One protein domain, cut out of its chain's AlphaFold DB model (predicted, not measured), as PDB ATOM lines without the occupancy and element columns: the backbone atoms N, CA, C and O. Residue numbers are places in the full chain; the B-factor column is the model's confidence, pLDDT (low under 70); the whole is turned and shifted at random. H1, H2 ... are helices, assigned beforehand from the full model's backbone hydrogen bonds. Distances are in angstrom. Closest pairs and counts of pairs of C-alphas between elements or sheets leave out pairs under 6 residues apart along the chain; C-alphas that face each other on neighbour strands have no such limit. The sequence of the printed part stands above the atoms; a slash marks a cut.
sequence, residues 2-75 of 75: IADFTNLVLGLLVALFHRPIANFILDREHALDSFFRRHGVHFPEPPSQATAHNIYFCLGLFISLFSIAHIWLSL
ATOM      1  N   ILE A   2      28.678 -77.945-115.108       83.19
ATOM      2  CA  ILE A   2      29.913 -77.120-115.038       83.19
ATOM      3  C   ILE A   2      29.905 -76.188-113.815       83.19
ATOM      4  O   ILE A   2      30.887 -76.131-113.087       83.19
ATOM      5  N   ALA A   3      28.786 -75.505-113.553       82.62
ATOM      6  CA  ALA A   3      28.642 -74.631-112.388       82.62
ATOM      7  C   ALA A   3      28.812 -75.389-111.058       82.62
ATOM      8  O   ALA A   3      29.476 -74.895-110.153       82.62
ATOM      9  N   ASP A   4      28.278 -76.608-110.959       78.62
ATOM     10  CA  ASP A   4      28.399 -77.450-109.763       78.62
ATOM     11  C   ASP A   4      29.838 -77.908-109.530       78.62
ATOM     12  O   ASP A   4      30.321 -77.907-108.401       78.62
ATOM     13  N   PHE A   5      30.552 -78.241-110.607       85.19
ATOM     14  CA  PHE A   5      31.963 -78.596-110.528       85.19
ATOM     15  C   PHE A   5      32.821 -77.394-110.108       85.19
ATOM     16  O   PHE A   5      33.697 -77.522-109.255       85.19
ATOM     17  N   THR A   6      32.528 -76.201-110.635       89.50
ATOM     18  CA  THR A   6      33.171 -74.952-110.202       89.50
ATOM     19  C   THR A   6      32.890 -74.657-108.728       89.50
ATOM     20  O   THR A   6      33.815 -74.303-107.999       89.50
ATOM     21  N   ASN A   7      31.652 -74.847-108.262       86.50
ATOM     22  CA  ASN A   7      31.283 -74.658-106.857       86.50
ATOM     23  C   ASN A   7      31.959 -75.679-105.938       86.50
ATOM     24  O   ASN A   7      32.401 -75.319-104.850       86.50
ATOM     25  N   LEU A   8      32.117 -76.925-106.389       87.56
ATOM     26  CA  LEU A   8      32.875 -77.945-105.671       87.56
ATOM     27  C   LEU A   8      34.346 -77.541-105.515       87.56
ATOM     28  O   LEU A   8      34.883 -77.567-104.409       87.56
ATOM     29  N   VAL A   9      34.989 -77.124-106.610       90.69
ATOM     30  CA  VAL A   9      36.377 -76.640-106.576       90.69
ATOM     31  C   VAL A   9      36.497 -75.409-105.678       90.69
ATOM     32  O   VAL A   9      37.418 -75.334-104.869       90.69
ATOM     33  N   LEU A  10      35.548 -74.476-105.757       90.31
ATOM     34  CA  LEU A  10      35.506 -73.298-104.895       90.31
ATOM     35  C   LEU A  10      35.382 -73.686-103.414       90.31
ATOM     36  O   LEU A  10      36.148 -73.185-102.596       90.31
ATOM     37  N   GLY A  11      34.470 -74.597-103.068       86.88
ATOM     38  CA  GLY A  11      34.304 -75.097-101.703       86.88
ATOM     39  C   GLY A  11      35.582 -75.742-101.165       86.88
ATOM     40  O   GLY A  11      35.993 -75.448-100.040       86.88
ATOM     41  N   LEU A  12      36.260 -76.547-101.990       89.12
ATOM     42  CA  LEU A  12      37.537 -77.172-101.642       89.12
ATOM     43  C   LEU A  12      38.638 -76.135-101.427       89.12
ATOM     44  O   LEU A  12      39.386 -76.236-100.457       89.12
ATOM     45  N   LEU A  13      38.723 -75.119-102.289       90.31
ATOM     46  CA  LEU A  13      39.670 -74.018-102.126       90.31
ATOM     47  C   LEU A  13      39.393 -73.244-100.835       90.31
ATOM     48  O   LEU A  13      40.317 -72.997-100.067       90.31
ATOM     49  N   VAL A  14      38.134 -72.924-100.534       88.94
ATOM     50  CA  VAL A  14      37.774 -72.258 -99.273       88.94
ATOM     51  C   VAL A  14      38.149 -73.122 -98.066       88.94
ATOM     52  O   VAL A  14      38.708 -72.606 -97.103       88.94
ATOM     53  N   ALA A  15      37.923 -74.437 -98.125       88.00
ATOM     54  CA  ALA A  15      38.307 -75.355 -97.054       88.00
ATOM     55  C   ALA A  15      39.834 -75.493 -96.910       88.00
ATOM     56  O   ALA A  15      40.340 -75.532 -95.791       88.00
ATOM     57  N   LEU A  16      40.595 -75.523 -98.007       89.94
ATOM     58  CA  LEU A  16      42.065 -75.576 -97.991       89.94
ATOM     59  C   LEU A  16      42.673 -74.279 -97.450       89.94
ATOM     60  O   LEU A  16      43.576 -74.305 -96.613       89.94
ATOM     61  N   PHE A  17      42.139 -73.143 -97.888       90.56
ATOM     62  CA  PHE A  17      42.617 -71.810 -97.539       90.56
ATOM     63  C   PHE A  17      41.827 -71.179 -96.380       90.56
ATOM     64  O   PHE A  17      41.915 -69.973 -96.160       90.56
ATOM     65  N   HIS A  18      41.110 -71.975 -95.579       88.00
ATOM     66  CA  HIS A  18      40.288 -71.460 -94.479       88.00
ATOM     67  C   HIS A  18      41.099 -70.633 -93.475       88.00
ATOM     68  O   HIS A  18      40.616 -69.614 -92.997       88.00
ATOM     69  N   ARG A  19      42.347 -71.032 -93.180       84.69
ATOM     70  CA  ARG A  19      43.221 -70.314 -92.238       84.69
ATOM     71  C   ARG A  19      43.626 -68.920 -92.725       84.69
ATOM     72  O   ARG A  19      43.363 -67.957 -92.009       84.69
ATOM     73  N   PRO A  20      44.239 -68.758 -93.916       88.38
ATOM     74  CA  PRO A  20      44.586 -67.426 -94.405       88.38
ATOM     75  C   PRO A  20      43.353 -66.545 -94.639       88.38
ATOM     76  O   PRO A  20      43.427 -65.351 -94.372       88.38
ATOM     77  N   ILE A  21      42.219 -67.116 -95.068       86.19
ATOM     78  CA  ILE A  21      40.957 -66.373 -95.215       86.19
ATOM     79  C   ILE A  21      40.469 -65.862 -93.853       86.19
ATOM     80  O   ILE A  21      40.172 -64.676 -93.719       86.19
ATOM     81  N   ALA A  22      40.439 -66.732 -92.837       87.75
ATOM     82  CA  ALA A  22      40.024 -66.373 -91.484       87.75
ATOM     83  C   ALA A  22      40.910 -65.276 -90.887       87.75
ATOM     84  O   ALA A  22      40.394 -64.291 -90.369       87.75
ATOM     85  N   ASN A  23      42.232 -65.424 -91.004       89.62
ATOM     86  CA  ASN A  23      43.186 -64.437 -90.499       89.62
ATOM     87  C   ASN A  23      43.017 -63.090 -91.193       89.62
ATOM     88  O   ASN A  23      42.903 -62.071 -90.523       89.62
ATOM     89  N   PHE A  24      42.919 -63.083 -92.525       89.12
ATOM     90  CA  PHE A  24      42.728 -61.846 -93.275       89.12
ATOM     91  C   PHE A  24      41.455 -61.108 -92.849       89.12
ATOM     92  O   PHE A  24      41.475 -59.889 -92.698       89.12
ATOM     93  N   ILE A  25      40.348 -61.828 -92.656       87.06
ATOM     94  CA  ILE A  25      39.076 -61.209 -92.273       87.06
ATOM     95  C   ILE A  25      39.124 -60.711 -90.831       87.06
ATOM     96  O   ILE A  25      38.752 -59.565 -90.592       87.06
ATOM     97  N   LEU A  26      39.666 -61.501 -89.902       87.69
ATOM     98  CA  LEU A  26      39.858 -61.071 -88.516       87.69
ATOM     99  C   LEU A  26      40.756 -59.836 -88.408       87.69
ATOM    100  O   LEU A  26      40.427 -58.912 -87.672       87.69
ATOM    101  N   ASP A  27      41.849 -59.767 -89.172       88.44
ATOM    102  CA  ASP A  27      42.731 -58.595 -89.186       88.44
ATOM    103  C   ASP A  27      41.974 -57.331 -89.626       88.44
ATOM    104  O   ASP A  27      42.179 -56.240 -89.081       88.44
ATOM    105  N   ARG A  28      41.057 -57.466 -90.594       87.50
ATOM    106  CA  ARG A  28      40.193 -56.364 -91.041       87.50
ATOM    107  C   ARG A  28      39.124 -56.013 -90.015       87.50
ATOM    108  O   ARG A  28      38.903 -54.824 -89.796       87.50
ATOM    109  N   GLU A  29      38.501 -56.998 -89.378       85.50
ATOM    110  CA  GLU A  29      37.531 -56.771 -88.303       85.50
ATOM    111  C   GLU A  29      38.177 -56.068 -87.109       85.50
ATOM    112  O   GLU A  29      37.633 -55.085 -86.617       85.50
ATOM    113  N   HIS A  30      39.378 -56.481 -86.699       85.19
ATOM    114  CA  HIS A  30      40.130 -55.815 -85.638       85.19
ATOM    115  C   HIS A  30      40.513 -54.378 -86.006       85.19
ATOM    116  O   HIS A  30      40.388 -53.472 -85.178       85.19
ATOM    117  N   ALA A  31      40.952 -54.139 -87.247       86.44
ATOM    118  CA  ALA A  31      41.234 -52.786 -87.717       86.44
ATOM    119  C   ALA A  31      39.972 -51.906 -87.676       86.44
ATOM    120  O   ALA A  31      40.030 -50.762 -87.213       86.44
ATOM    121  N   LEU A  32      38.830 -52.454 -88.096       85.75
ATOM    122  CA  LEU A  32      37.539 -51.777 -88.098       85.75
ATOM    123  C   LEU A  32      37.035 -51.491 -86.672       85.75
ATOM    124  O   LEU A  32      36.648 -50.361 -86.379       85.75
ATOM    125  N   ASP A  33      37.111 -52.471 -85.770       85.00
ATOM    126  CA  ASP A  33      36.759 -52.312 -84.354       85.00
ATOM    127  C   ASP A  33      37.626 -51.230 -83.697       85.00
ATOM    128  O   ASP A  33      37.120 -50.320 -83.042       85.00
ATOM    129  N   SER A  34      38.938 -51.238 -83.965       83.75
ATOM    130  CA  SER A  34      39.848 -50.209 -83.451       83.75
ATOM    131  C   SER A  34      39.484 -48.800 -83.938       83.75
ATOM    132  O   SER A  34      39.621 -47.830 -83.189       83.75
ATOM    133  N   PHE A  35      38.984 -48.677 -85.172       85.75
ATOM    134  CA  PHE A  35      38.506 -47.417 -85.726       85.75
ATOM    135  C   PHE A  35      37.213 -46.969 -85.038       85.75
ATOM    136  O   PHE A  35      37.133 -45.829 -84.583       85.75
ATOM    137  N   PHE A  36      36.225 -47.853 -84.894       83.31
ATOM    138  CA  PHE A  36      34.937 -47.517 -84.283       83.31
ATOM    139  C   PHE A  36      35.028 -47.233 -82.782       83.31
ATOM    140  O   PHE A  36      34.407 -46.277 -82.310       83.31
ATOM    141  N   ARG A  37      35.884 -47.957 -82.051       82.00
ATOM    142  CA  ARG A  37      36.169 -47.683 -80.633       82.00
ATOM    143  C   ARG A  37      36.734 -46.283 -80.420       82.00
ATOM    144  O   ARG A  37      36.331 -45.601 -79.481       82.00
ATOM    145  N   ARG A  38      37.612 -45.809 -81.317       82.81
ATOM    146  CA  ARG A  38      38.115 -44.417 -81.289       82.81
ATOM    147  C   ARG A  38      37.011 -43.384 -81.525       82.81
ATOM    148  O   ARG A  38      37.141 -42.257 -81.065       82.81
ATOM    149  N   HIS A  39      35.933 -43.773 -82.201       83.81
ATOM    150  CA  HIS A  39      34.756 -42.939 -82.450       83.81
ATOM    151  C   HIS A  39      33.628 -43.176 -81.424       83.81
ATOM    152  O   HIS A  39      32.508 -42.718 -81.628       83.81
ATOM    153  N   GLY A  40      33.911 -43.871 -80.313       83.75
ATOM    154  CA  GLY A  40      32.975 -44.059 -79.200       83.75
ATOM    155  C   GLY A  40      31.928 -45.158 -79.403       83.75
ATOM    156  O   GLY A  40      31.075 -45.341 -78.536       83.75
ATOM    157  N   VAL A  41      31.991 -45.915 -80.501       80.12
ATOM    158  CA  VAL A  41      31.080 -47.036 -80.769       80.12
ATOM    159  C   VAL A  41      31.720 -48.325 -80.254       80.12
ATOM    160  O   VAL A  41      32.789 -48.719 -80.714       80.12
ATOM    161  N   HIS A  42      31.077 -48.976 -79.284       69.88
ATOM    162  CA  HIS A  42      31.498 -50.289 -78.789       69.88
ATOM    163  C   HIS A  42      30.834 -51.397 -79.605       69.88
ATOM    164  O   HIS A  42      29.616 -51.570 -79.543       69.88
ATOM    165  N   PHE A  43      31.640 -52.156 -80.347       68.88
ATOM    166  CA  PHE A  43      31.214 -53.413 -80.954       68.88
ATOM    167  C   PHE A  43      31.362 -54.580 -79.959       68.88
ATOM    168  O   PHE A  43      32.168 -54.496 -79.025       68.88
ATOM    169  N   PRO A  44      30.567 -55.656 -80.123       71.12
ATOM    170  CA  PRO A  44      30.744 -56.894 -79.367       71.12
ATOM    171  C   PRO A  44      32.151 -57.469 -79.572       71.12
ATOM    172  O   PRO A  44      32.798 -57.200 -80.584       71.12
ATOM    173  N   GLU A  45      32.626 -58.254 -78.602       70.50
ATOM    174  CA  GLU A  45      33.954 -58.865 -78.686       70.50
ATOM    175  C   GLU A  45      34.096 -59.697 -79.970       70.50
ATOM    176  O   GLU A  45      33.205 -60.494 -80.287       70.50
ATOM    177  N   PRO A  46      35.203 -59.516 -80.715       70.38
ATOM    178  CA  PRO A  46      35.434 -60.267 -81.935       70.38
ATOM    179  C   PRO A  46      35.530 -61.767 -81.621       70.38
ATOM    180  O   PRO A  46      36.011 -62.157 -80.549       70.38
ATOM    181  N   PRO A  47      35.085 -62.632 -82.547       76.00
ATOM    182  CA  PRO A  47      35.165 -64.070 -82.359       76.00
ATOM    183  C   PRO A  47      36.621 -64.513 -82.185       76.00
ATOM    184  O   PRO A  47      37.544 -63.947 -82.770       76.00
ATOM    185  N   SER A  48      36.835 -65.568 -81.394       81.38
ATOM    186  CA  SER A  48      38.181 -66.119 -81.214       81.38
ATOM    187  C   SER A  48      38.772 -66.566 -82.555       81.38
ATOM    188  O   SER A  48      38.040 -67.024 -83.440       81.38
ATOM    189  N   GLN A  49      40.103 -66.512 -82.691       82.19
ATOM    190  CA  GLN A  49      40.778 -66.999 -83.898       82.19
ATOM    191  C   GLN A  49      40.336 -68.425 -84.235       82.19
ATOM    192  O   GLN A  49      39.928 -68.686 -85.364       82.19
ATOM    193  N   ALA A  50      40.324 -69.333 -83.257       81.75
ATOM    194  CA  ALA A  50      39.882 -70.712 -83.460       81.75
ATOM    195  C   ALA A  50      38.441 -70.800 -83.997       81.75
ATOM    196  O   ALA A  50      38.165 -71.592 -84.899       81.75
ATOM    197  N   THR A  51      37.538 -69.950 -83.500       85.00
ATOM    198  CA  THR A  51      36.153 -69.877 -83.982       85.00
ATOM    199  C   THR A  51      36.094 -69.438 -85.443       85.00
ATOM    200  O   THR A  51      35.438 -70.105 -86.240       85.00
ATOM    201  N   ALA A  52      36.804 -68.372 -85.825       85.62
ATOM    202  CA  ALA A  52      36.809 -67.893 -87.209       85.62
ATOM    203  C   ALA A  52      37.357 -68.953 -88.176       85.62
ATOM    204  O   ALA A  52      36.730 -69.258 -89.187       85.62
ATOM    205  N   HIS A  53      38.482 -69.584 -87.828       87.50
ATOM    206  CA  HIS A  53      39.071 -70.666 -88.617       87.50
ATOM    207  C   HIS A  53      38.079 -71.811 -88.854       87.50
ATOM    208  O   HIS A  53      37.921 -72.269 -89.988       87.50
ATOM    209  N   ASN A  54      37.379 -72.234 -87.799       88.50
ATOM    210  CA  ASN A  54      36.382 -73.295 -87.887       88.50
ATOM    211  C   ASN A  54      35.186 -72.892 -88.751       88.50
ATOM    212  O   ASN A  54      34.709 -73.712 -89.529       88.50
ATOM    213  N   ILE A  55      34.722 -71.640 -88.670       88.69
ATOM    214  CA  ILE A  55      33.616 -71.146 -89.501       88.69
ATOM    215  C   ILE A  55      33.976 -71.239 -90.986       88.69
ATOM    216  O   ILE A  55      33.214 -71.824 -91.755       88.69
ATOM    217  N   TYR A  56      35.142 -70.727 -91.394       87.06
ATOM    218  CA  TYR A  56      35.556 -70.778 -92.801       87.06
ATOM    219  C   TYR A  56      35.807 -72.207 -93.287       87.06
ATOM    220  O   TYR A  56      35.466 -72.538 -94.424       87.06
ATOM    221  N   PHE A  57      36.337 -73.073 -92.422       87.38
ATOM    222  CA  PHE A  57      36.504 -74.487 -92.739       87.38
ATOM    223  C   PHE A  57      35.154 -75.184 -92.956       87.38
ATOM    224  O   PHE A  57      34.946 -75.827 -93.987       87.38
ATOM    225  N   CYS A  58      34.214 -75.003 -92.025       89.81
ATOM    226  CA  CYS A  58      32.860 -75.543 -92.123       89.81
ATOM    227  C   CYS A  58      32.121 -75.010 -93.353       89.81
ATOM    228  O   CYS A  58      31.425 -75.769 -94.019       89.81
ATOM    229  N   LEU A  59      32.300 -73.731 -93.687       90.00
ATOM    230  CA  LEU A  59      31.692 -73.113 -94.862       90.00
ATOM    231  C   LEU A  59      32.223 -73.736 -96.163       90.00
ATOM    232  O   LEU A  59      31.432 -74.120 -97.023       90.00
ATOM    233  N   GLY A  60      33.543 -73.916 -96.287       87.31
ATOM    234  CA  GLY A  60      34.141 -74.599 -97.439       87.31
ATOM    235  C   GLY A  60      33.695 -76.061 -97.563       87.31
ATOM    236  O   GLY A  60      33.326 -76.514 -98.653       87.31
ATOM    237  N   LEU A  61      33.646 -76.789 -96.441       91.56
ATOM    238  CA  LEU A  61      33.123 -78.158 -96.405       91.56
ATOM    239  C   LEU A  61      31.653 -78.226 -96.814       91.56
ATOM    240  O   LEU A  61      31.289 -79.084 -97.613       91.56
ATOM    241  N   PHE A  62      30.816 -77.319 -96.312       92.62
ATOM    242  CA  PHE A  62      29.397 -77.274 -96.646       92.62
ATOM    243  C   PHE A  62      29.180 -77.054 -98.147       92.62
ATOM    244  O   PHE A  62      28.443 -77.814 -98.771       92.62
ATOM    245  N   ILE A  63      29.875 -76.079 -98.745       88.19
ATOM    246  CA  ILE A  63      29.801 -75.808-100.190       88.19
ATOM    247  C   ILE A  63      30.228 -77.043-100.995       88.19
ATOM    248  O   ILE A  63      29.572 -77.406-101.975       88.19
ATOM    249  N   SER A  64      31.301 -77.712-100.565       89.44
ATOM    250  CA  SER A  64      31.819 -78.909-101.232       89.44
ATOM    251  C   SER A  64      30.822 -80.067-101.169       89.44
ATOM    252  O   SER A  64      30.482 -80.651-102.196       89.44
ATOM    253  N   LEU A  65      30.308 -80.375 -99.973       90.31
ATOM    254  CA  LEU A  65      29.347 -81.457 -99.757       90.31
ATOM    255  C   LEU A  65      28.034 -81.205-100.497       90.31
ATOM    256  O   LEU A  65      27.513 -82.114-101.139       90.31
ATOM    257  N   PHE A  66      27.529 -79.971-100.453       90.69
ATOM    258  CA  PHE A  66      26.321 -79.586-101.174       90.69
ATOM    259  C   PHE A  66      26.498 -79.745-102.687       90.69
ATOM    260  O   PHE A  66      25.639 -80.319-103.351       90.69
ATOM    261  N   SER A  67      27.641 -79.309-103.225       86.88
ATOM    262  CA  SER A  67      27.935 -79.437-104.658       86.88
ATOM    263  C   SER A  67      28.057 -80.902-105.086       86.88
ATOM    264  O   SER A  67      27.499 -81.277-106.113       86.88
ATOM    265  N   ILE A  68      28.715 -81.758-104.291       89.38
ATOM    266  CA  ILE A  68      28.788 -83.209-104.560       89.38
ATOM    267  C   ILE A  68      27.396 -83.839-104.535       89.38
ATOM    268  O   ILE A  68      27.049 -84.581-105.452       89.38
ATOM    269  N   ALA A  69      26.595 -83.541-103.509       90.50
ATOM    270  CA  ALA A  69      25.239 -84.064-103.391       90.50
ATOM    271  C   ALA A  69      24.376 -83.646-104.588       90.50
ATOM    272  O   ALA A  69      23.645 -84.466-105.138       90.50
ATOM    273  N   HIS A  70      24.502 -82.393-105.030       89.44
ATOM    274  CA  HIS A  70      23.780 -81.892-106.193       89.44
ATOM    275  C   HIS A  70      24.225 -82.581-107.491       89.44
ATOM    276  O   HIS A  70      23.372 -83.026-108.255       89.44
ATOM    277  N   ILE A  71      25.536 -82.756-107.709       87.81
ATOM    278  CA  ILE A  71      26.061 -83.511-108.861       87.81
ATOM    279  C   ILE A  71      25.494 -84.934-108.863       87.81
ATOM    280  O   ILE A  71      24.993 -85.372-109.894       87.81
ATOM    281  N   TRP A  72      25.532 -85.618-107.717       88.81
ATOM    282  CA  TRP A  72      25.058 -86.996-107.570       88.81
ATOM    283  C   TRP A  72      23.554 -87.149-107.824       88.81
ATOM    284  O   TRP A  72      23.146 -88.109-108.462       88.81
ATOM    285  N   LEU A  73      22.731 -86.212-107.345       87.62
ATOM    286  CA  LEU A  73      21.278 -86.227-107.568       87.62
ATOM    287  C   LEU A  73      20.878 -85.799-108.986       87.62
ATOM    288  O   LEU A  73      19.768 -86.097-109.420       87.62
ATOM    289  N   SER A  74      21.749 -85.066-109.683       80.88
ATOM    290  CA  SER A  74      21.533 -84.636-111.071       80.88
ATOM    291  C   SER A  74      21.986 -85.660-112.120       80.88
ATOM    292  O   SER A  74      21.797 -85.411-113.312       80.88
ATOM    293  N   LEU A  75      22.626 -86.749-111.677       66.25
ATOM    294  CA  LEU A  75      23.156 -87.837-112.502       66.25
ATOM    295  C   LEU A  75      22.113 -88.947-112.679       66.25
ATOM    296  O   LEU A  75      22.042 -89.488-113.805       66.25
TER     297      LEU A  75
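AT A GLANCE: This is residues 2 to 75 of the 75 residues of an uncharacterized protein of Acidobacteria bacterium (UniProt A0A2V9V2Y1). Look for a long, slender V of helices: one arm is H3 with H1 side by side with it, running opposite ways, and the other arm is H2, which packs with its residues 18 to 26 on residues 49 to 60 of H3 and then leads away from H3. Residues 35 to 40 stick out at the far tip of H2, and the link of residues 39 to 48 folds back from that tip to the beginning of H3. The printed part has 74 residues with three named helices, in the order H1, H2, H3, and no named strand; the class is all helix. The whole is only just loose, close to extended, with a radius of gyration of the C-alphas of 16.5 A, and the C-alphas span 56 by 18 by 16 A.

HOW THE PARTS SIT: Begin with the longest helix, H3, residues 49 to 73. H1, residues 2 to 16, touches it; look at Ala 15 and Gly 60, whose C-alphas are the closest of the two helices at 4.3 A. Their lines stand at a shallow tilt of 24 degrees, and they run opposite ways, with centres 9.4 A apart. Next find H2, residues 18 to 38, which touches H3 with residues 18 to 26 alone, while H3 touches H2 with residues 49 to 60 alone. The closest C-alphas here are those of His 18 and Tyr 56, 5.1 A apart. H2 and H3 stand at a steep tilt of 48 degrees and run opposite ways, with centres 22.1 A apart. H1 and H2 are close but not clearly touching: their closest C-alphas, those of Val 14 and Ile 21, are 7.8 A apart. Their lines are only just about perpendicular, at 70.4 degrees. Look along the backbones of H1, H2 and H3, and you will find each O i to N i+4 pair within hydrogen-bond range.

IN THESE COORDINATES: Find C-alpha 49 at (40.778, -66.999, -83.898); from there H3 runs 36.2 A to C-alpha 73 at (21.278, -86.227, -107.568). H2 measures 30.2 A from C-alpha 18 to C-alpha 38, which you will find at (38.115, -44.417, -81.289). H1 starts at C-alpha 2, at (29.913, -77.120, -115.038), and measures 21.0 A to C-alpha 16.

THE WHOLE: The outline is a rod, and the two C-alphas farthest apart are those of Gly 40 and Leu 75, at 55.9 A. The first and last printed C-alphas, those of Ile 2 and Leu 75, are 12.9 A apart. Residues 35 to 40, of which 35 to 38 belong to H2, stand free. The link from H1 to H2 is tight, with 1 residue, and the link from H2 to H3 is short, with 10 residues. The printed part has no cut. Its mean pLDDT is 85.3; look for values under 70 at residues 42 to 43 and at residue 75, the chain's last.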